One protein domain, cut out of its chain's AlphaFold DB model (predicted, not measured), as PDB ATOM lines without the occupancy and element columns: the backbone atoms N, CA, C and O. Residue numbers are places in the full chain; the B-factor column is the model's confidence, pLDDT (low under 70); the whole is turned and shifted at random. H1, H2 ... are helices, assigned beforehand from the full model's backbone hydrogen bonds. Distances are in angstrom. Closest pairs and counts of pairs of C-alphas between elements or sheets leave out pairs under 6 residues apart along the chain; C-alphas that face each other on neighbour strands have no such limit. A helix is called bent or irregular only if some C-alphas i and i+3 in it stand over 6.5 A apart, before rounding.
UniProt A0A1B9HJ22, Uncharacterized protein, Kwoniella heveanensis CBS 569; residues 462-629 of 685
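What this domain is: This is residues 462 to 629 of the 685 residues of an uncharacterized protein of Kwoniella heveanensis CBS 569 (UniProt A0A1B9HJ22). Three long helices, H1, H2 and H3, run back and forth along the long axis; H2 and H3 pack closely side by side, while H1 runs more loosely alongside H2. Short helices H4 and H5 lie at the end where H1 finishes, and H6 lies beyond H5, touching no helix. The printed part has 168 residues, with six named helices in the order H1 to H6 and no named strand: all helix. It is loose, with a radius of gyration of the C-alphas of 20.7 A, and elongated, spanning 66 by 37 by 27 A.

Where its parts are: H3, the longest helix, residues 543 to 582, measures 57.9 A and begins at C-alpha 543 (120.939, 82.238, 92.594). H2, residues 505 to 540, measures 52.5 A. H1, residues 462 to 500, measures 53.9 A, with a kink of 32 degrees near residue 471; it is neither bent nor irregular, but only just: C-alphas 467 and 470 are 6.2 A apart. H4 is residues 591 to 598, H5 610 to 615, and H6 619 to 629, ending at C-alpha 629 (147.939, 129.957, 107.053).

How they stand to each other: H3 and H2 form a hairpin and touch at a shallow tilt of 22 degrees, opposite ways; their closest C-alphas, Ser 531 and Ser 553, are 4.0 A apart. H1 and H2, also a hairpin, touch at 8 degrees, closest at C-alphas Leu 467 and His 540, 7.0 A. H1 touches H4 with residues 495 to 500 alone; C-alphas Ala 500 and Glu 595 are closest, 4.1 A. H4 and H5, a hairpin, touch at a steep tilt of 41 degrees, closest at C-alphas Ser 593 and Val 612, 6.2 A. Helix packing is part aligned, part crossed: two of four touching pairs have a shallow tilt. H5 and H6 are close but not clearly touching. Every O i to N i+4 pair is within hydrogen-bond range in H2 to H6, and 32 of 35 in H1.

The domain as a whole: The farthest C-alphas, Gly 462 and Glu 601, are 66.8 A apart. The printed part has no cut; the link H4 to H5 is long. Mean pLDDT of the printed part is 73.9, with 57 residues under 70, among them 462 to 489 and 617 to 629.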
ATOM      1  N   GLY A 462     139.919  78.731  97.930       35.88
ATOM      2  CA  GLY A 462     140.271  79.964  98.636       35.88
ATOM      3  C   GLY A 462     139.591  81.207  98.058       35.88
ATOM      4  O   GLY A 462     139.116  82.041  98.823       35.88
ATOM      5  N   ALA A 463     139.457  81.316  96.731       40.34
ATOM      6  CA  ALA A 463     138.694  82.395  96.101       40.34
ATOM      7  C   ALA A 463     137.198  82.309  96.441       40.34
ATOM      8  O   ALA A 463     136.608  83.320  96.809       40.34
ATOM      9  N   ASN A 464     136.600  81.110  96.404       40.38
ATOM     10  CA  ASN A 464     135.197  80.908  96.787       40.38
ATOM     11  C   ASN A 464     134.939  81.182  98.280       40.38
ATOM     12  O   ASN A 464     133.930  81.805  98.612       40.38
ATOM     13  N   LEU A 465     135.849  80.769  99.169       39.62
ATOM     14  CA  LEU A 465     135.798  81.067 100.606       39.62
ATOM     15  C   LEU A 465     135.927  82.574 100.871       39.62
ATOM     16  O   LEU A 465     135.124  83.135 101.612       39.62
ATOM     17  N   THR A 466     136.853  83.259 100.194       41.53
ATOM     18  CA  THR A 466     137.026  84.723 100.299       41.53
ATOM     19  C   THR A 466     135.791  85.483  99.792       41.53
ATOM     20  O   THR A 466     135.398  86.484 100.384       41.53
ATOM     21  N   LEU A 467     135.140  84.982  98.735       43.62
ATOM     22  CA  LEU A 467     133.931  85.562  98.132       43.62
ATOM     23  C   LEU A 467     132.653  85.383  98.967       43.62
ATOM     24  O   LEU A 467     131.706  86.135  98.776       43.62
ATOM     25  N   THR A 468     132.580  84.386  99.850       43.34
ATOM     26  CA  THR A 468     131.346  84.099 100.607       43.34
ATOM     27  C   THR A 468     131.496  84.319 102.107       43.34
ATOM     28  O   THR A 468     130.601  84.900 102.712       43.34
ATOM     29  N   GLN A 469     132.621  83.934 102.714       42.16
ATOM     30  CA  GLN A 469     132.851  84.111 104.153       42.16
ATOM     31  C   GLN A 469     133.427  85.490 104.488       42.16
ATOM     32  O   GLN A 469     132.864  86.175 105.337       42.16
ATOM     33  N   GLY A 470     134.431  85.970 103.741       43.38
ATOM     34  CA  GLY A 470     135.037  87.295 103.977       43.38
ATOM     35  C   GLY A 470     134.065  88.471 103.791       43.38
ATOM     36  O   GLY A 470     134.257  89.558 104.333       43.38
ATOM     37  N   ILE A 471     132.984  88.238 103.048       46.44
ATOM     38  CA  ILE A 471     131.913  89.195 102.776       46.44
ATOM     39  C   ILE A 471     130.909  89.293 103.942       46.44
ATOM     40  O   ILE A 471     130.572  90.398 104.366       46.44
ATOM     41  N   ILE A 472     130.481  88.153 104.498       47.06
ATOM     42  CA  ILE A 472     129.597  88.080 105.681       47.06
ATOM     43  C   ILE A 472     130.336  88.607 106.922       47.06
ATOM     44  O   ILE A 472     129.778  89.284 107.790       47.06
ATOM     45  N   GLU A 473     131.634  88.341 106.986       47.84
ATOM     46  CA  GLU A 473     132.517  88.843 108.033       47.84
ATOM     47  C   GLU A 473     132.755  90.350 107.923       47.84
ATOM     48  O   GLU A 473     132.851  91.020 108.945       47.84
ATOM     49  N   GLY A 474     132.770  90.908 106.707       48.91
ATOM     50  CA  GLY A 474     132.801  92.356 106.483       48.91
ATOM     51  C   GLY A 474     131.534  93.069 106.971       48.91
ATOM     52  O   GLY A 474     131.623  94.132 107.583       48.91
ATOM     53  N   GLU A 475     130.357  92.471 106.764       50.47
ATOM     54  CA  GLU A 475     129.072  93.003 107.247       50.47
ATOM     55  C   GLU A 475     129.001  93.033 108.786       50.47
ATOM     56  O   GLU A 475     128.618  94.040 109.391       50.47
ATOM     57  N   THR A 476     129.424  91.946 109.435       51.97
ATOM     58  CA  THR A 476     129.444  91.838 110.906       51.97
ATOM     59  C   THR A 476     130.460  92.787 111.539       51.97
ATOM     60  O   THR A 476     130.131  93.497 112.490       51.97
ATOM     61  N   LEU A 477     131.657  92.880 110.962       51.50
ATOM     62  CA  LEU A 477     132.679  93.848 111.350       51.50
ATOM     63  C   LEU A 477     132.196  95.289 111.298       51.50
ATOM     64  O   LEU A 477     132.462  96.096 112.192       51.50
ATOM     65  N   TRP A 478     131.491  95.612 110.221       54.75
ATOM     66  CA  TRP A 478     130.986  96.949 110.007       54.75
ATOM     67  C   TRP A 478     129.886  97.298 111.003       54.75
ATOM     68  O   TRP A 478     129.895  98.385 111.577       54.75
ATOM     69  N   THR A 479     128.992  96.352 111.276       56.41
ATOM     70  CA  THR A 479     127.958  96.508 112.301       56.41
ATOM     71  C   THR A 479     128.580  96.795 113.676       56.41
ATOM     72  O   THR A 479     128.136  97.699 114.389       56.41
ATOM     73  N   ASP A 480     129.676  96.113 114.023       53.97
ATOM     74  CA  ASP A 480     130.417  96.356 115.265       53.97
ATOM     75  C   ASP A 480     131.119  97.733 115.280       53.97
ATOM     76  O   ASP A 480     131.087  98.445 116.293       53.97
ATOM     77  N   ALA A 481     131.729  98.152 114.166       54.28
ATOM     78  CA  ALA A 481     132.353  99.473 114.030       54.28
ATOM     79  C   ALA A 481     131.321 100.611 114.133       54.28
ATOM     80  O   ALA A 481     131.536 101.603 114.835       54.28
ATOM     81  N   LEU A 482     130.155 100.441 113.508       60.91
ATOM     82  CA  LEU A 482     129.022 101.359 113.601       60.91
ATOM     83  C   LEU A 482     128.508 101.491 115.029       60.91
ATOM     84  O   LEU A 482     128.249 102.603 115.490       60.91
ATOM     85  N   GLN A 483     128.402 100.381 115.757       63.31
ATOM     86  CA  GLN A 483     127.970 100.414 117.148       63.31
ATOM     87  C   GLN A 483     128.969 101.185 118.023       63.31
ATOM     88  O   GLN A 483     128.569 102.029 118.831       63.31
ATOM     89  N   LYS A 484     130.277 100.971 117.824       59.69
ATOM     90  CA  LYS A 484     131.332 101.753 118.491       59.69
ATOM     91  C   LYS A 484     131.238 103.242 118.134       59.69
ATOM     92  O   LYS A 484     131.297 104.083 119.034       59.69
ATOM     93  N   ARG A 485     130.990 103.572 116.861       61.69
ATOM     94  CA  ARG A 485     130.773 104.949 116.385       61.69
ATOM     95  C   ARG A 485     129.559 105.595 117.051       61.69
ATOM     96  O   ARG A 485     129.670 106.711 117.553       61.69
ATOM     97  N   ARG A 486     128.419 104.902 117.116       67.44
ATOM     98  CA  ARG A 486     127.196 105.378 117.788       67.44
ATOM     99  C   ARG A 486     127.432 105.626 119.279       67.44
ATOM    100  O   ARG A 486     127.013 106.659 119.798       67.44
ATOM    101  N   ASN A 487     128.169 104.741 119.951       62.25
ATOM    102  CA  ASN A 487     128.510 104.888 121.367       62.25
ATOM    103  C   ASN A 487     129.428 106.096 121.627       62.25
ATOM    104  O   ASN A 487     129.145 106.911 122.508       62.25
ATOM    105  N   ALA A 488     130.502 106.248 120.846       61.41
ATOM    106  CA  ALA A 488     131.402 107.400 120.937       61.41
ATOM    107  C   ALA A 488     130.672 108.712 120.604       61.41
ATOM    108  O   ALA A 488     130.867 109.734 121.273       61.41
ATOM    109  N   PHE A 489     129.752 108.670 119.636       68.31
ATOM    110  CA  PHE A 489     128.912 109.804 119.285       68.31
ATOM    111  C   PHE A 489     127.953 110.193 120.417       68.31
ATOM    112  O   PHE A 489     127.875 111.367 120.771       68.31
ATOM    113  N   GLY A 490     127.306 109.224 121.072       70.69
ATOM    114  CA  GLY A 490     126.468 109.474 122.248       70.69
ATOM    115  C   GLY A 490     127.239 110.133 123.400       70.69
ATOM    116  O   GLY A 490     126.759 111.093 124.005       70.69
ATOM    117  N   LYS A 491     128.481 109.697 123.661       68.19
ATOM    118  CA  LYS A 491     129.369 110.347 124.646       68.19
ATOM    119  C   LYS A 491     129.719 111.785 124.249       68.19
ATOM    120  O   LYS A 491     129.787 112.665 125.109       68.19
ATOM    121  N   TYR A 492     129.955 112.039 122.962       72.56
ATOM    122  CA  TYR A 492     130.186 113.386 122.442       72.56
ATOM    123  C   TYR A 492     128.961 114.290 122.636       72.56
ATOM    124  O   TYR A 492     129.117 115.378 123.187       72.56
ATOM    125  N   LEU A 493     127.757 113.831 122.281       76.75
ATOM    126  CA  LEU A 493     126.523 114.600 122.479       76.75
ATOM    127  C   LEU A 493     126.293 114.937 123.957       76.75
ATOM    128  O   LEU A 493     125.997 116.082 124.291       76.75
ATOM    129  N   GLY A 494     126.573 113.993 124.864       75.31
ATOM    130  CA  GLY A 494     126.547 114.249 126.306       75.31
ATOM    131  C   GLY A 494     127.474 115.395 126.738       75.31
ATOM    132  O   GLY A 494     127.068 116.260 127.515       75.31
ATOM    133  N   ARG A 495     128.699 115.456 126.193       75.81
ATOM    134  CA  ARG A 495     129.650 116.558 126.450       75.81
ATOM    135  C   ARG A 495     129.188 117.879 125.838       75.81
ATOM    136  O   ARG A 495     129.325 118.920 126.476       75.81
ATOM    137  N   VAL A 496     128.619 117.845 124.633       76.81
ATOM    138  CA  VAL A 496     128.051 119.030 123.976       76.81
ATOM    139  C   VAL A 496     126.920 119.614 124.809       76.81
ATOM    140  O   VAL A 496     126.937 120.807 125.084       76.81
ATOM    141  N   ARG A 497     125.987 118.781 125.279       81.00
ATOM    142  CA  ARG A 497     124.859 119.218 126.110       81.00
ATOM    143  C   ARG A 497     125.318 119.814 127.440       81.00
ATOM    144  O   ARG A 497     124.785 120.836 127.863       81.00
ATOM    145  N   GLN A 498     126.328 119.211 128.075       79.06
ATOM    146  CA  GLN A 498     126.949 119.750 129.291       79.06
ATOM    147  C   GLN A 498     127.613 121.106 129.046       79.06
ATOM    148  O   GLN A 498     127.468 122.009 129.865       79.06
ATOM    149  N   ARG A 499     128.327 121.252 127.924       80.75
ATOM    150  CA  ARG A 499     129.009 122.500 127.574       80.75
ATOM    151  C   ARG A 499     128.030 123.609 127.200       80.75
ATOM    152  O   ARG A 499     128.201 124.733 127.643       80.75
ATOM    153  N   ALA A 500     127.003 123.271 126.429       82.25
ATOM    154  CA  ALA A 500     125.965 124.196 126.006       82.25
ATOM    155  C   ALA A 500     125.116 124.715 127.177       82.25
ATOM    156  O   ALA A 500     124.654 125.847 127.133       82.25
ATOM    157  N   ASN A 501     124.911 123.889 128.210       84.56
ATOM    158  CA  ASN A 501     124.183 124.232 129.434       84.56
ATOM    159  C   ASN A 501     122.800 124.895 129.192       84.56
ATOM    160  O   ASN A 501     122.567 126.025 129.626       84.56
ATOM    161  N   PRO A 502     121.855 124.220 128.501       84.12
ATOM    162  CA  PRO A 502     120.542 124.792 128.206       84.12
ATOM    163  C   PRO A 502     119.705 125.007 129.475       84.12
ATOM    164  O   PRO A 502     119.349 124.066 130.197       84.12
ATOM    165  N   THR A 503     119.336 126.263 129.712       85.06
ATOM    166  CA  THR A 503     118.628 126.703 130.922       85.06
ATOM    167  C   THR A 503     117.109 126.680 130.764       85.06
ATOM    168  O   THR A 503     116.406 126.405 131.739       85.06
ATOM    169  N   THR A 504     116.595 126.871 129.543       87.75
ATOM    170  CA  THR A 504     115.153 126.863 129.241       87.75
ATOM    171  C   THR A 504     114.711 125.597 128.506       87.75
ATOM    172  O   THR A 504     115.519 124.868 127.926       87.75
ATOM    173  N   GLU A 505     113.407 125.313 128.530       86.81
ATOM    174  CA  GLU A 505     112.814 124.188 127.792       86.81
ATOM    175  C   GLU A 505     112.966 124.357 126.271       86.81
ATOM    176  O   GLU A 505     113.290 123.396 125.576       86.81
ATOM    177  N   GLU A 506     112.863 125.588 125.766       88.62
ATOM    178  CA  GLU A 506     113.102 125.905 124.352       88.62
ATOM    179  C   GLU A 506     114.556 125.622 123.951       88.62
ATOM    180  O   GLU A 506     114.802 124.994 122.924       88.62
ATOM    181  N   GLN A 507     115.532 126.006 124.783       88.00
ATOM    182  CA  GLN A 507     116.952 125.719 124.533       88.00
ATOM    183  C   GLN A 507     117.242 124.211 124.521       88.00
ATOM    184  O   GLN A 507     118.026 123.741 123.695       88.00
ATOM    185  N   ARG A 508     116.586 123.436 125.397       88.94
ATOM    186  CA  ARG A 508     116.687 121.966 125.387       88.94
ATOM    187  C   ARG A 508     116.100 121.380 124.108       88.94
ATOM    188  O   ARG A 508     116.766 120.573 123.473       88.94
ATOM    189  N   SER A 509     114.922 121.849 123.692       90.06
ATOM    190  CA  SER A 509     114.269 121.395 122.460       90.06
ATOM    191  C   SER A 509     115.117 121.656 121.208       90.06
ATOM    192  O   SER A 509     115.176 120.805 120.321       90.06
ATOM    193  N   LEU A 510     115.813 122.797 121.140       89.81
ATOM    194  CA  LEU A 510     116.718 123.124 120.031       89.81
ATOM    195  C   LEU A 510     117.930 122.184 119.966       89.81
ATOM    196  O   LEU A 510     118.291 121.739 118.876       89.81
ATOM    197  N   ILE A 511     118.534 121.854 121.116       88.19
ATOM    198  CA  ILE A 511     119.619 120.863 121.167       88.19
ATOM    199  C   ILE A 511     119.095 119.482 120.795       88.19
ATOM    200  O   ILE A 511     119.710 118.823 119.968       88.19
ATOM    201  N   ASP A 512     117.954 119.057 121.336       89.56
ATOM    202  CA  ASP A 512     117.402 117.729 121.052       89.56
ATOM    203  C   ASP A 512     117.082 117.573 119.545       89.56
ATOM    204  O   ASP A 512     117.363 116.535 118.948       89.56
ATOM    205  N   GLN A 513     116.569 118.619 118.880       88.06
ATOM    206  CA  GLN A 513     116.370 118.627 117.422       88.06
ATOM    207  C   GLN A 513     117.691 118.586 116.639       88.06
ATOM    208  O   GLN A 513     117.775 117.945 115.591       88.06
ATOM    209  N   TRP A 514     118.734 119.247 117.137       90.62
ATOM    210  CA  TRP A 514     120.070 119.190 116.546       90.62
ATOM    211  C   TRP A 514     120.715 117.811 116.694       90.62
ATOM    212  O   TRP A 514     121.233 117.269 115.719       90.62
ATOM    213  N   GLU A 515     120.606 117.196 117.871       89.38
ATOM    214  CA  GLU A 515     121.020 115.813 118.119       89.38
ATOM    215  C   GLU A 515     120.290 114.854 117.165       89.38
ATOM    216  O   GLU A 515     120.926 114.002 116.541       89.38
ATOM    217  N   GLN A 516     118.982 115.049 116.949       87.94
ATOM    218  CA  GLN A 516     118.209 114.271 115.975       87.94
ATOM    219  C   GLN A 516     118.714 114.431 114.538       87.94
ATOM    220  O   GLN A 516     118.782 113.440 113.816       87.94
ATOM    221  N   ILE A 517     119.087 115.638 114.098       86.81
ATOM    222  CA  ILE A 517     119.676 115.838 112.760       86.81
ATOM    223  C   ILE A 517     120.954 115.013 112.619       86.81
ATOM    224  O   ILE A 517     121.166 114.372 111.588       86.81
ATOM    225  N   LEU A 518     121.799 114.999 113.649       84.31
ATOM    226  CA  LEU A 518     123.054 114.260 113.613       84.31
ATOM    227  C   LEU A 518     122.840 112.742 113.635       84.31
ATOM    228  O   LEU A 518     123.494 112.036 112.870       84.31
ATOM    229  N   HIS A 519     121.888 112.245 114.428       82.56
ATOM    230  CA  HIS A 519     121.486 110.834 114.405       82.56
ATOM    231  C   HIS A 519     120.939 110.417 113.036       82.56
ATOM    232  O   HIS A 519     121.413 109.441 112.466       82.56
ATOM    233  N   LYS A 520     120.054 111.218 112.432       86.44
ATOM    234  CA  LYS A 520     119.531 110.946 111.083       86.44
ATOM    235  C   LYS A 520     120.618 111.003 110.005       86.44
ATOM    236  O   LYS A 520     120.532 110.308 108.999       86.44
ATOM    237  N   THR A 521     121.655 111.822 110.203       82.50
ATOM    238  CA  THR A 521     122.831 111.857 109.314       82.50
ATOM    239  C   THR A 521     123.632 110.559 109.414       82.50
ATOM    240  O   THR A 521     124.019 110.008 108.388       82.50
ATOM    241  N   LEU A 522     123.831 110.044 110.633       78.19
ATOM    242  CA  LEU A 522     124.465 108.744 110.861       78.19
ATOM    243  C   LEU A 522     123.665 107.606 110.222       78.19
ATOM    244  O   LEU A 522     124.249 106.814 109.489       78.19
ATOM    245  N   ASP A 523     122.348 107.569 110.441       81.31
ATOM    246  CA  ASP A 523     121.463 106.536 109.888       81.31
ATOM    247  C   ASP A 523     121.477 106.542 108.352       81.31
ATOM    248  O   ASP A 523     121.556 105.490 107.717       81.31
ATOM    249  N   ARG A 524     121.469 107.734 107.735       86.62
ATOM    250  CA  ARG A 524     121.584 107.889 106.279       86.62
ATOM    251  C   ARG A 524     122.890 107.308 105.743       86.62
ATOM    252  O   ARG A 524     122.864 106.576 104.753       86.62
ATOM    253  N   ASP A 525     124.012 107.700 106.345       76.62
ATOM    254  CA  ASP A 525     125.353 107.289 105.915       76.62
ATOM    255  C   ASP A 525     125.545 105.776 106.058       76.62
ATOM    256  O   ASP A 525     126.141 105.131 105.197       76.62
ATOM    257  N   GLU A 526     125.006 105.208 107.134       76.25
ATOM    258  CA  GLU A 526     125.006 103.776 107.407       76.25
ATOM    259  C   GLU A 526     124.186 102.996 106.376       76.25
ATOM    260  O   GLU A 526     124.687 102.040 105.778       76.25
ATOM    261  N   ALA A 527     122.959 103.438 106.103       80.31
ATOM    262  CA  ALA A 527     122.089 102.801 105.125       80.31
ATOM    263  C   ALA A 527     122.644 102.916 103.688       80.31
ATOM    264  O   ALA A 527     122.640 101.938 102.940       80.31
ATOM    265  N   ASP A 528     123.214 104.064 103.302       80.44
ATOM    266  CA  ASP A 528     123.870 104.232 101.991       80.44
ATOM    267  C   ASP A 528     125.048 103.257 101.825       80.44
ATOM    268  O   ASP A 528     125.238 102.649 100.767       80.44
ATOM    269  N   PHE A 529     125.824 103.057 102.891       73.62
ATOM    270  CA  PHE A 529     126.929 102.110 102.883       73.62
ATOM    271  C   PHE A 529     126.459 100.654 102.769       73.62
ATOM    272  O   PHE A 529     126.960  99.915 101.916       73.62
ATOM    273  N   LEU A 530     125.501 100.229 103.600       73.69
ATOM    274  CA  LEU A 530     124.973  98.860 103.572       73.69
ATOM    275  C   LEU A 530     124.335  98.550 102.215       73.69
ATOM    276  O   LEU A 530     124.556  97.477 101.651       73.69
ATOM    277  N   SER A 531     123.647  99.529 101.624       81.75
ATOM    278  CA  SER A 531     123.110  99.425 100.269       81.75
ATOM    279  C   SER A 531     124.196  99.125  99.231       81.75
ATOM    280  O   SER A 531     124.062  98.178  98.447       81.75
ATOM    281  N   LYS A 532     125.289  99.900  99.239       74.75
ATOM    282  CA  LYS A 532     126.429  99.731  98.322       74.75
ATOM    283  C   LYS A 532     127.160  98.413  98.544       74.75
ATOM    284  O   LYS A 532     127.554  97.775  97.571       74.75
ATOM    285  N   THR A 533     127.299  97.992  99.797       69.12
ATOM    286  CA  THR A 533     127.921  96.715 100.150       69.12
ATOM    287  C   THR A 533     127.095  95.568  99.597       69.12
ATOM    288  O   THR A 533     127.595  94.829  98.759       69.12
ATOM    289  N   HIS A 534     125.806  95.475  99.934       72.69
ATOM    290  CA  HIS A 534     124.933  94.420  99.409       72.69
ATOM    291  C   HIS A 534     124.814  94.433  97.882       72.69
ATOM    292  O   HIS A 534     124.696  93.375  97.264       72.69
ATOM    293  N   ARG A 535     124.902  95.606  97.248       79.00
ATOM    294  CA  ARG A 535     124.997  95.695  95.789       79.00
ATOM    295  C   ARG A 535     126.248  94.986  95.277       79.00
ATOM    296  O   ARG A 535     126.129  94.122  94.415       79.00
ATOM    297  N   LEU A 536     127.411  95.294  95.844       66.50
ATOM    298  CA  LEU A 536     128.667  94.624  95.513       66.50
ATOM    299  C   LEU A 536     128.578  93.112  95.784       66.50
ATOM    300  O   LEU A 536     128.964  92.315  94.937       66.50
ATOM    301  N   LEU A 537     127.976  92.691  96.903       63.34
ATOM    302  CA  LEU A 537     127.790  91.265  97.217       63.34
ATOM    303  C   LEU A 537     126.939  90.554  96.164       63.34
ATOM    304  O   LEU A 537     127.229  89.421  95.780       63.34
ATOM    305  N   SER A 538     125.907  91.224  95.653       68.75
ATOM    306  CA  SER A 538     125.069  90.674  94.589       68.75
ATOM    307  C   SER A 538     125.786  90.542  93.243       68.75
ATOM    308  O   SER A 538     125.445  89.671  92.447       68.75
ATOM    309  N   GLU A 539     126.802  91.362  92.977       67.50
ATOM    310  CA  GLU A 539     127.628  91.243  91.769       67.50
ATOM    311  C   GLU A 539     128.535  89.996  91.830       67.50
ATOM    312  O   GLU A 539     128.986  89.501  90.796       67.50
ATOM    313  N   HIS A 540     128.729  89.437  93.031       55.00
ATOM    314  CA  HIS A 540     129.647  88.334  93.329       55.00
ATOM    315  C   HIS A 540     128.991  87.022  93.765       55.00
ATOM    316  O   HIS A 540     129.669  86.006  93.912       55.00
ATOM    317  N   THR A 541     127.676  87.021  93.936       53.72
ATOM    318  CA  THR A 541     126.887  85.854  94.341       53.72
ATOM    319  C   THR A 541     125.926  85.459  93.218       53.72
ATOM    320  O   THR A 541     125.686  86.227  92.286       53.72
ATOM    321  N   LYS A 542     125.389  84.234  93.255       50.28
ATOM    322  CA  LYS A 542     124.450  83.716  92.241       50.28
ATOM    323  C   LYS A 542     123.233  83.073  92.903       50.28
ATOM    324  O   LYS A 542     123.291  82.660  94.059       50.28
ATOM    325  N   GLY A 543     122.142  82.948  92.150       62.75
ATOM    326  CA  GLY A 543     120.939  82.238  92.594       62.75
ATOM    327  C   GLY A 543     120.187  82.969  93.708       62.75
ATOM    328  O   GLY A 543     120.033  84.187  93.664       62.75
ATOM    329  N   GLU A 544     119.696  82.227  94.701       57.34
ATOM    330  CA  GLU A 544     118.869  82.775  95.789       57.34
ATOM    331  C   GLU A 544     119.630  83.795  96.653       57.34
ATOM    332  O   GLU A 544     119.090  84.854  96.965       57.34
ATOM    333  N   VAL A 545     120.914  83.545  96.925       55.19
ATOM    334  CA  VAL A 545     121.785  84.437  97.716       55.19
ATOM    335  C   VAL A 545     121.979  85.794  97.028       55.19
ATOM    336  O   VAL A 545     121.916  86.849  97.658       55.19
ATOM    337  N   GLN A 546     122.138  85.792  95.702       69.50
ATOM    338  CA  GLN A 546     122.213  87.023  94.911       69.50
ATOM    339  C   GLN A 546     120.925  87.841  94.999       69.50
ATOM    340  O   GLN A 546     120.960  89.064  95.151       69.50
ATOM    341  N   SER A 547     119.780  87.163  94.890       68.44
ATOM    342  CA  SER A 547     118.464  87.794  94.984       68.44
ATOM    343  C   SER A 547     118.238  88.419  96.364       68.44
ATOM    344  O   SER A 547     117.667  89.508  96.466       68.44
ATOM    345  N   GLU A 548     118.704  87.761  97.424       74.06
ATOM    346  CA  GLU A 548     118.632  88.272  98.791       74.06
ATOM    347  C   GLU A 548     119.472  89.543  98.967       74.06
ATOM    348  O   GLU A 548     118.953  90.562  99.427       74.06
ATOM    349  N   HIS A 549     120.719  89.552  98.492       74.75
ATOM    350  CA  HIS A 549     121.564  90.746  98.532       74.75
ATOM    351  C   HIS A 549     121.011  91.907  97.695       74.75
ATOM    352  O   HIS A 549     121.017  93.046  98.155       74.75
ATOM    353  N   LEU A 550     120.448  91.654  96.507       80.06
ATOM    354  CA  LEU A 550     119.762  92.702  95.736       80.06
ATOM    355  C   LEU A 550     118.562  93.283  96.491       80.06
ATOM    356  O   LEU A 550     118.294  94.484  96.399       80.06
ATOM    357  N   THR A 551     117.840  92.440  97.228       87.44
ATOM    358  CA  THR A 551     116.686  92.861  98.031       87.44
ATOM    359  C   THR A 551     117.131  93.735  99.203       87.44
ATOM    360  O   THR A 551     116.590  94.826  99.381       87.44
ATOM    361  N   GLN A 552     118.164  93.320  99.945       80.56
ATOM    362  CA  GLN A 552     118.726  94.125 101.035       80.56
ATOM    363  C   GLN A 552     119.341  95.430 100.523       80.56
ATOM    364  O   GLN A 552     119.110  96.488 101.100       80.56
ATOM    365  N   SER A 553     120.053  95.395  99.394       86.12
ATOM    366  CA  SER A 553     120.640  96.592  98.785       86.12
ATOM    367  C   SER A 553     119.591  97.666  98.493       86.12
ATOM    368  O   SER A 553     119.783  98.829  98.856       86.12
ATOM    369  N   LYS A 554     118.461  97.273  97.891       92.19
ATOM    370  CA  LYS A 554     117.338  98.182  97.620       92.19
ATOM    371  C   LYS A 554     116.706  98.701  98.905       92.19
ATOM    372  O   LYS A 554     116.497  99.902  99.017       92.19
ATOM    373  N   ARG A 555     116.465  97.823  99.881       91.56
ATOM    374  CA  ARG A 555     115.908  98.208 101.182       91.56
ATOM    375  C   ARG A 555     116.766  99.276 101.866       91.56
ATOM    376  O   ARG A 555     116.255 100.327 102.224       91.56
ATOM    377  N   TYR A 556     118.073  99.056 101.970       85.69
ATOM    378  CA  TYR A 556     118.978 100.031 102.576       85.69
ATOM    379  C   TYR A 556     119.100 101.324 101.757       85.69
ATOM    380  O   TYR A 556     119.315 102.401 102.310       85.69
ATOM    381  N   GLN A 557     118.924 101.254 100.434       92.50
ATOM    382  CA  GLN A 557     118.862 102.452  99.597       92.50
ATOM    383  C   GLN A 557     117.629 103.302  99.932       92.50
ATOM    384  O   GLN A 557     117.728 104.526 100.027       92.50
ATOM    385  N   GLU A 558     116.477 102.656 100.115       93.12
ATOM    386  CA  GLU A 558     115.228 103.301 100.525       93.12
ATOM    387  C   GLU A 558     115.346 103.878 101.943       93.12
ATOM    388  O   GLU A 558     114.985 105.037 102.156       93.12
ATOM    389  N   ASP A 559     115.937 103.130 102.879       89.25
ATOM    390  CA  ASP A 559     116.198 103.585 104.249       89.25
ATOM    391  C   ASP A 559     117.101 104.832 104.265       89.25
ATOM    392  O   ASP A 559     116.820 105.803 104.972       89.25
ATOM    393  N   SER A 560     118.143 104.864 103.426       89.00
ATOM    394  CA  SER A 560     119.025 106.030 103.289       89.00
ATOM    395  C   SER A 560     118.280 107.261 102.765       89.00
ATOM    396  O   SER A 560     118.399 108.356 103.319       89.00
ATOM    397  N   GLN A 561     117.453 107.092 101.729       91.75
ATOM    398  CA  GLN A 561     116.649 108.184 101.172       91.75
ATOM    399  C   GLN A 561     115.613 108.707 102.174       91.75
ATOM    400  O   GLN A 561     115.401 109.922 102.278       91.75
ATOM    401  N   ALA A 562     114.982 107.806 102.932       90.88
ATOM    402  CA  ALA A 562     114.041 108.162 103.985       90.88
ATOM    403  C   ALA A 562     114.734 108.961 105.101       90.88
ATOM    404  O   ALA A 562     114.247 110.032 105.479       90.88
ATOM    405  N   ALA A 563     115.903 108.503 105.558       88.19
ATOM    406  CA  ALA A 563     116.705 109.189 106.565       88.19
ATOM    407  C   ALA A 563     117.174 110.577 106.092       88.19
ATOM    408  O   ALA A 563     117.083 111.539 106.853       88.19
ATOM    409  N   ASP A 564     117.604 110.733 104.832       88.75
ATOM    410  CA  ASP A 564     118.026 112.042 104.303       88.75
ATOM    411  C   ASP A 564     116.859 113.031 104.173       88.75
ATOM    412  O   ASP A 564     117.003 114.226 104.459       88.75
ATOM    413  N   THR A 565     115.683 112.531 103.790       91.75
ATOM    414  CA  THR A 565     114.460 113.335 103.700       91.75
ATOM    415  C   THR A 565     114.040 113.833 105.084       91.75
ATOM    416  O   THR A 565     113.766 115.024 105.271       91.75
ATOM    417  N   ASP A 566     114.034 112.945 106.077       89.00
ATOM    418  CA  ASP A 566     113.674 113.281 107.454       89.00
ATOM    419  C   ASP A 566     114.720 114.199 108.121       89.00
ATOM    420  O   ASP A 566     114.375 115.191 108.776       89.00
ATOM    421  N   ARG A 567     116.014 113.953 107.872       91.75
ATOM    422  CA  ARG A 567     117.123 114.841 108.261       91.75
ATOM    423  C   ARG A 567     116.913 116.247 107.713       91.75
ATOM    424  O   ARG A 567     116.938 117.209 108.479       91.75
ATOM    425  N   SER A 568     116.662 116.369 106.410       89.38
ATOM    426  CA  SER A 568     116.472 117.656 105.732       89.38
ATOM    427  C   SER A 568     115.263 118.415 106.279       89.38
ATOM    428  O   SER A 568     115.338 119.623 106.512       89.38
ATOM    429  N   ARG A 569     114.162 117.708 106.569       90.75
ATOM    430  CA  ARG A 569     112.967 118.289 107.196       90.75
ATOM    431  C   ARG A 569     113.258 118.827 108.596       90.75
ATOM    432  O   ARG A 569     112.860 119.945 108.919       90.75
ATOM    433  N   THR A 570     113.971 118.048 109.405       88.94
ATOM    434  CA  THR A 570     114.346 118.421 110.779       88.94
ATOM    435  C   THR A 570     115.318 119.600 110.775       88.94
ATOM    436  O   THR A 570     115.157 120.544 111.541       88.94
ATOM    437  N   GLN A 571     116.276 119.606 109.846       91.56
ATOM    438  CA  GLN A 571     117.230 120.698 109.672       91.56
ATOM    439  C   GLN A 571     116.556 122.000 109.234       91.56
ATOM    440  O   GLN A 571     116.885 123.061 109.765       91.56
ATOM    441  N   ALA A 572     115.587 121.937 108.319       90.25
ATOM    442  CA  ALA A 572     114.803 123.103 107.924       90.25
ATOM    443  C   ALA A 572     113.959 123.649 109.091       90.25
ATOM    444  O   ALA A 572     113.904 124.864 109.291       90.25
ATOM    445  N   ALA A 573     113.353 122.764 109.892       91.50
ATOM    446  CA  ALA A 573     112.593 123.146 111.081       91.50
ATOM    447  C   ALA A 573     113.482 123.836 112.128       91.50
ATOM    448  O   ALA A 573     113.154 124.941 112.563       91.50
ATOM    449  N   LEU A 574     114.638 123.249 112.451       92.06
ATOM    450  CA  LEU A 574     115.602 123.835 113.382       92.06
ATOM    451  C   LEU A 574     116.106 125.194 112.885       92.06
ATOM    452  O   LEU A 574     116.120 126.163 113.636       92.06
ATOM    453  N   SER A 575     116.473 125.294 111.605       90.94
ATOM    454  CA  SER A 575     116.955 126.547 111.005       90.94
ATOM    455  C   SER A 575     115.895 127.654 111.073       90.94
ATOM    456  O   SER A 575     116.220 128.809 111.341       90.94
ATOM    457  N   SER A 576     114.621 127.302 110.874       91.19
ATOM    458  CA  SER A 576     113.491 128.227 111.006       91.19
ATOM    459  C   SER A 576     113.299 128.695 112.453       91.19
ATOM    460  O   SER A 576     113.162 129.893 112.698       91.19
ATOM    461  N   GLN A 577     113.362 127.782 113.428       90.12
ATOM    462  CA  GLN A 577     113.261 128.128 114.851       90.12
ATOM    463  C   GLN A 577     114.430 129.009 115.309       90.12
ATOM    464  O   GLN A 577     114.218 130.012 115.990       90.12
ATOM    465  N   LEU A 578     115.656 128.695 114.886       88.69
ATOM    466  CA  LEU A 578     116.831 129.520 115.169       88.69
ATOM    467  C   LEU A 578     116.695 130.923 114.558       88.69
ATOM    468  O   LEU A 578     117.009 131.913 115.220       88.69
ATOM    469  N   GLN A 579     116.154 131.029 113.339       88.50
ATOM    470  CA  GLN A 579     115.881 132.317 112.701       88.50
ATOM    471  C   GLN A 579     114.830 133.132 113.468       88.50
ATOM    472  O   GLN A 579     114.976 134.346 113.581       88.50
ATOM    473  N   GLN A 580     113.792 132.486 114.006       86.25
ATOM    474  CA  GLN A 580     112.737 133.150 114.779       86.25
ATOM    475  C   GLN A 580     113.217 133.623 116.156       86.25
ATOM    476  O   GLN A 580     112.867 134.725 116.569       86.25
ATOM    477  N   ILE A 581     114.013 132.808 116.854       84.75
ATOM    478  CA  ILE A 581     114.439 133.082 118.235       84.75
ATOM    479  C   ILE A 581     115.675 133.992 118.270       84.75
ATOM    480  O   ILE A 581     115.751 134.899 119.094       84.75
ATOM    481  N   TYR A 582     116.640 133.766 117.373       82.06
ATOM    482  CA  TYR A 582     117.959 134.414 117.410       82.06
ATOM    483  C   TYR A 582     118.271 135.264 116.169       82.06
ATOM    484  O   TYR A 582     119.344 135.857 116.095       82.06
ATOM    485  N   GLY A 583     117.377 135.327 115.176       79.69
ATOM    486  CA  GLY A 583     117.598 136.108 113.952       79.69
ATOM    487  C   GLY A 583     118.595 135.484 112.967       79.69
ATOM    488  O   GLY A 583     119.000 136.148 112.012       79.69
ATOM    489  N   SER A 584     118.987 134.223 113.174       83.31
ATOM    490  CA  SER A 584     119.971 133.502 112.361       83.31
ATOM    491  C   SER A 584     119.545 132.062 112.107       83.31
ATOM    492  O   SER A 584     119.305 131.314 113.050       83.31
ATOM    493  N   SER A 585     119.547 131.632 110.848       85.75
ATOM    494  CA  SER A 585     119.325 130.237 110.452       85.75
ATOM    495  C   SER A 585     120.574 129.359 110.584       85.75
ATOM    496  O   SER A 585     120.517 128.162 110.302       85.75
ATOM    497  N   GLN A 586     121.711 129.932 111.001       84.81
ATOM    498  CA  GLN A 586     122.960 129.191 111.151       84.81
ATOM    499  C   GLN A 586     122.816 128.131 112.250       84.81
ATOM    500  O   GLN A 586     122.591 128.447 113.418       84.81
ATOM    501  N   VAL A 587     122.963 126.864 111.883       84.38
ATOM    502  CA  VAL A 587     122.930 125.757 112.840       84.38
ATOM    503  C   VAL A 587     124.280 125.688 113.573       84.38
ATOM    504  O   VAL A 587     125.311 125.639 112.901       84.38
ATOM    505  N   PRO A 588     124.309 125.701 114.921       85.56
ATOM    506  CA  PRO A 588     125.548 125.574 115.691       85.56
ATOM    507  C   PRO A 588     126.314 124.278 115.393       85.56
ATOM    508  O   PRO A 588     125.717 123.238 115.102       85.56
ATOM    509  N   THR A 589     127.644 124.326 115.494       76.44
ATOM    510  CA  THR A 589     128.531 123.211 115.121       76.44
ATOM    511  C   THR A 589     128.963 122.318 116.290       76.44
ATOM    512  O   THR A 589     129.539 121.252 116.065       76.44
ATOM    513  N   GLY A 590     128.635 122.693 117.530       80.19
ATOM    514  CA  GLY A 590     129.037 121.986 118.745       80.19
ATOM    515  C   GLY A 590     128.650 122.729 120.030       80.19
ATOM    516  O   GLY A 590     127.829 123.646 120.016       80.19
ATOM    517  N   GLY A 591     129.230 122.310 121.159       81.81
ATOM    518  CA  GLY A 591     128.877 122.819 122.490       81.81
ATOM    519  C   GLY A 591     129.273 124.268 122.781       81.81
ATOM    520  O   GLY A 591     128.522 124.940 123.477       81.81
ATOM    521  N   LEU A 592     130.394 124.760 122.247       82.25
ATOM    522  CA  LEU A 592     130.825 126.162 122.376       82.25
ATOM    523  C   LEU A 592     129.940 127.086 121.535       82.25
ATOM    524  O   LEU A 592     129.557 128.158 121.987       82.25
ATOM    525  N   SER A 593     129.565 126.648 120.335       86.19
ATOM    526  CA  SER A 593     128.649 127.367 119.452       86.19
ATOM    527  C   SER A 593     127.245 127.453 120.057       86.19
ATOM    528  O   SER A 593     126.595 128.492 119.955       86.19
ATOM    529  N   TRP A 594     126.782 126.383 120.716       88.38
ATOM    530  CA  TRP A 594     125.517 126.377 121.459       88.38
ATOM    531  C   TRP A 594     125.565 127.247 122.714       88.38
ATOM    532  O   TRP A 594     124.665 128.056 122.919       88.38
ATOM    533  N   GLU A 595     126.622 127.121 123.518       88.44
ATOM    534  CA  GLU A 595     126.870 127.967 124.691       88.44
ATOM    535  C   GLU A 595     126.854 129.449 124.292       88.44
ATOM    536  O   GLU A 595     126.080 130.231 124.842       88.44
ATOM    537  N   TRP A 596     127.619 129.817 123.259       87.81
ATOM    538  CA  TRP A 596     127.647 131.173 122.717       87.81
ATOM    539  C   TRP A 596     126.253 131.645 122.290       87.81
ATOM    540  O   TRP A 596     125.862 132.765 122.606       87.81
ATOM    541  N   ARG A 597     125.469 130.789 121.624       86.06
ATOM    542  CA  ARG A 597     124.109 131.124 121.175       86.06
ATOM    543  C   ARG A 597     123.138 131.357 122.335       86.06
ATOM    544  O   ARG A 597     122.247 132.192 122.214       86.06
ATOM    545  N   PHE A 598     123.281 130.615 123.430       87.88
ATOM    546  CA  PHE A 598     122.394 130.710 124.593       87.88
ATOM    547  C   PHE A 598     122.739 131.848 125.546       87.88
ATOM    548  O   PHE A 598     121.902 132.202 126.381       87.88
ATOM    549  N   PHE A 599     123.928 132.439 125.419       84.06
ATOM    550  CA  PHE A 599     124.296 133.612 126.198       84.06
ATOM    551  C   PHE A 599     123.370 134.799 125.872       84.06
ATOM    552  O   PHE A 599     123.274 135.192 124.707       84.06
ATOM    553  N   PRO A 600     122.717 135.414 126.881       78.50
ATOM    554  CA  PRO A 600     121.755 136.499 126.663       78.50
ATOM    555  C   PRO A 600     122.320 137.691 125.881       78.50
ATOM    556  O   PRO A 600     121.607 138.298 125.088       78.50
ATOM    557  N   GLU A 601     123.606 137.998 126.068       79.56
ATOM    558  CA  GLU A 601     124.314 139.095 125.393       79.56
ATOM    559  C   GLU A 601     124.447 138.886 123.877       79.56
ATOM    560  O   GLU A 601     124.578 139.851 123.129       79.56
ATOM    561  N   ASN A 602     124.346 137.637 123.413       80.12
ATOM    562  CA  ASN A 602     124.424 137.276 121.998       80.12
ATOM    563  C   ASN A 602     123.035 137.159 121.343       80.12
ATOM    564  O   ASN A 602     122.928 136.825 120.159       80.12
ATOM    565  N   SER A 603     121.959 137.446 122.088       66.69
ATOM    566  CA  SER A 603     120.596 137.478 121.556       66.69
ATOM    567  C   SER A 603     120.482 138.537 120.452       66.69
ATOM    568  O   SER A 603     120.751 139.715 120.670       66.69
ATOM    569  N   GLY A 604     120.125 138.110 119.236       66.44
ATOM    570  CA  GLY A 604     120.045 138.973 118.049       66.44
ATOM    571  C   GLY A 604     121.318 139.030 117.196       66.44
ATOM    572  O   GLY A 604     121.306 139.649 116.131       66.44
ATOM    573  N   CYS A 605     122.402 138.360 117.600       76.56
ATOM    574  CA  CYS A 605     123.571 138.220 116.741       76.56
ATOM    575  C   CYS A 605     123.302 137.223 115.602       76.56
ATOM    576  O   CYS A 605     123.039 136.036 115.815       76.56
ATOM    577  N   THR A 606     123.424 137.695 114.361       75.81
ATOM    578  CA  THR A 606     123.048 136.933 113.160       75.81
ATOM    579  C   THR A 606     124.069 135.869 112.746       75.81
ATOM    580  O   THR A 606     123.750 135.004 111.926       75.81
ATOM    581  N   LYS A 607     125.280 135.885 113.315       83.62
ATOM    582  CA  LYS A 607     126.369 134.959 112.980       83.62
ATOM    583  C   LYS A 607     127.136 134.536 114.235       83.62
ATOM    584  O   LYS A 607     127.426 135.374 115.083       83.62
ATOM    585  N   ILE A 608     127.466 133.247 114.327       84.19
ATOM    586  CA  ILE A 608     128.400 132.715 115.328       84.19
ATOM    587  C   ILE A 608     129.833 133.067 114.882       84.19
ATOM    588  O   ILE A 608     130.142 132.866 113.702       84.19
ATOM    589  N   PRO A 609     130.695 133.601 115.767       85.56
ATOM    590  CA  PRO A 609     132.068 133.958 115.426       85.56
ATOM    591  C   PRO A 609     132.869 132.776 114.863       85.56
ATOM    592  O   PRO A 609     132.740 131.644 115.331       85.56
ATOM    593  N   ASP A 610     133.696 133.040 113.849       77.69
ATOM    594  CA  ASP A 610     134.442 131.988 113.148       77.69
ATOM    595  C   ASP A 610     135.490 131.322 114.063       77.69
ATOM    596  O   ASP A 610     135.744 130.131 113.932       77.69
ATOM    597  N   ASP A 611     136.032 132.037 115.053       76.12
ATOM    598  CA  ASP A 611     136.935 131.507 116.084       76.12
ATOM    599  C   ASP A 611     136.240 130.524 117.040       76.12
ATOM    600  O   ASP A 611     136.832 129.511 117.419       76.12
ATOM    601  N   VAL A 612     134.970 130.769 117.380       80.75
ATOM    602  CA  VAL A 612     134.141 129.843 118.175       80.75
ATOM    603  C   VAL A 612     133.866 128.562 117.385       80.75
ATOM    604  O   VAL A 612     133.976 127.465 117.928       80.75
ATOM    605  N   ILE A 613     133.571 128.696 116.090       77.12
ATOM    606  CA  ILE A 613     133.355 127.577 115.164       77.12
ATOM    607  C   ILE A 613     134.656 126.768 114.991       77.12
ATOM    608  O   ILE A 613     134.659 125.545 115.126       77.12
ATOM    609  N   GLU A 614     135.787 127.438 114.753       73.25
ATOM    610  CA  GLU A 614     137.100 126.804 114.572       73.25
ATOM    611  C   GLU A 614     137.588 126.091 115.837       73.25
ATOM    612  O   GLU A 614     138.193 125.023 115.734       73.25
ATOM    613  N   ALA A 615     137.303 126.624 117.029       70.94
ATOM    614  CA  ALA A 615     137.680 126.001 118.298       70.94
ATOM    615  C   ALA A 615     137.030 124.620 118.518       70.94
ATOM    616  O   ALA A 615     137.594 123.787 119.230       70.94
ATOM    617  N   GLU A 616     135.880 124.363 117.885       70.12
ATOM    618  CA  GLU A 616     135.160 123.082 117.929       70.12
ATOM    619  C   GLU A 616     135.654 122.061 116.903       70.12
ATOM    620  O   GLU A 616     135.309 120.878 116.988       70.12
ATOM    621  N   ALA A 617     136.447 122.501 115.924       64.62
ATOM    622  CA  ALA A 617     136.980 121.615 114.909       64.62
ATOM    623  C   ALA A 617     138.029 120.660 115.517       64.62
ATOM    624  O   ALA A 617     138.824 121.049 116.385       64.62
ATOM    625  N   PRO A 618     138.092 119.401 115.052       57.72
ATOM    626  CA  PRO A 618     139.158 118.476 115.415       57.72
ATOM    627  C   PRO A 618     140.558 119.088 115.281       57.72
ATOM    628  O   PRO A 618     140.823 119.883 114.375       57.72
ATOM    629  N   MET A 619     141.469 118.716 116.187       52.72
ATOM    630  CA  MET A 619     142.801 119.332 116.280       52.72
ATOM    631  C   MET A 619     143.582 119.238 114.963       52.72
ATOM    632  O   MET A 619     144.219 120.205 114.561       52.72
ATOM    633  N   TYR A 620     143.469 118.122 114.240       51.34
ATOM    634  CA  TYR A 620     144.137 117.945 112.951       51.34
ATOM    635  C   TYR A 620     143.644 118.925 111.871       51.34
ATOM    636  O   TYR A 620     144.439 119.347 111.034       51.34
ATOM    637  N   LEU A 621     142.368 119.338 111.889       54.19
ATOM    638  CA  LEU A 621     141.854 120.369 110.976       54.19
ATOM    639  C   LEU A 621     142.384 121.742 111.356       54.19
ATOM    640  O   LEU A 621     142.864 122.463 110.487       54.19
ATOM    641  N   ARG A 622     142.372 122.063 112.654       54.78
ATOM    642  CA  ARG A 622     142.931 123.318 113.172       54.78
ATOM    643  C   ARG A 622     144.415 123.449 112.844       54.78
ATOM    644  O   ARG A 622     144.843 124.504 112.397       54.78
ATOM    645  N   VAL A 623     145.188 122.372 113.001       46.34
ATOM    646  CA  VAL A 623     146.619 122.329 112.670       46.34
ATOM    647  C   VAL A 623     146.836 122.398 111.162       46.34
ATOM    648  O   VAL A 623     147.682 123.166 110.724       46.34
ATOM    649  N   ARG A 624     146.063 121.671 110.344       48.88
ATOM    650  CA  ARG A 624     146.152 121.762 108.878       48.88
ATOM    651  C   ARG A 624     145.842 123.171 108.380       48.88
ATOM    652  O   ARG A 624     146.545 123.674 107.511       48.88
ATOM    653  N   ASP A 625     144.800 123.798 108.904       52.19
ATOM    654  CA  ASP A 625     144.380 125.125 108.467       52.19
ATOM    655  C   ASP A 625     145.323 126.207 109.029       52.19
ATOM    656  O   ASP A 625     145.662 127.142 108.309       52.19
ATOM    657  N   ALA A 626     145.876 126.029 110.236       47.53
ATOM    658  CA  ALA A 626     146.961 126.857 110.765       47.53
ATOM    659  C   ALA A 626     148.266 126.701 109.965       47.53
ATOM    660  O   ALA A 626     148.925 127.695 109.685       47.53
ATOM    661  N   LEU A 627     148.619 125.486 109.535       38.16
ATOM    662  CA  LEU A 627     149.768 125.222 108.663       38.16
ATOM    663  C   LEU A 627     149.562 125.805 107.263       38.16
ATOM    664  O   LEU A 627     150.490 126.386 106.722       38.16
ATOM    665  N   LYS A 628     148.347 125.741 106.703       49.84
ATOM    666  CA  LYS A 628     148.005 126.439 105.451       49.84
ATOM    667  C   LYS A 628     148.116 127.958 105.583       49.84
ATOM    668  O   LYS A 628     148.533 128.600 104.633       49.84
ATOM    669  N   ARG A 629     147.758 128.524 106.743       50.66
ATOM    670  CA  ARG A 629     147.939 129.957 107.053       50.66
ATOM    671  C   ARG A 629     149.409 130.325 107.312       50.66
ATOM    672  O   ARG A 629     149.777 131.475 107.115       50.66
TER     673      ARG A 629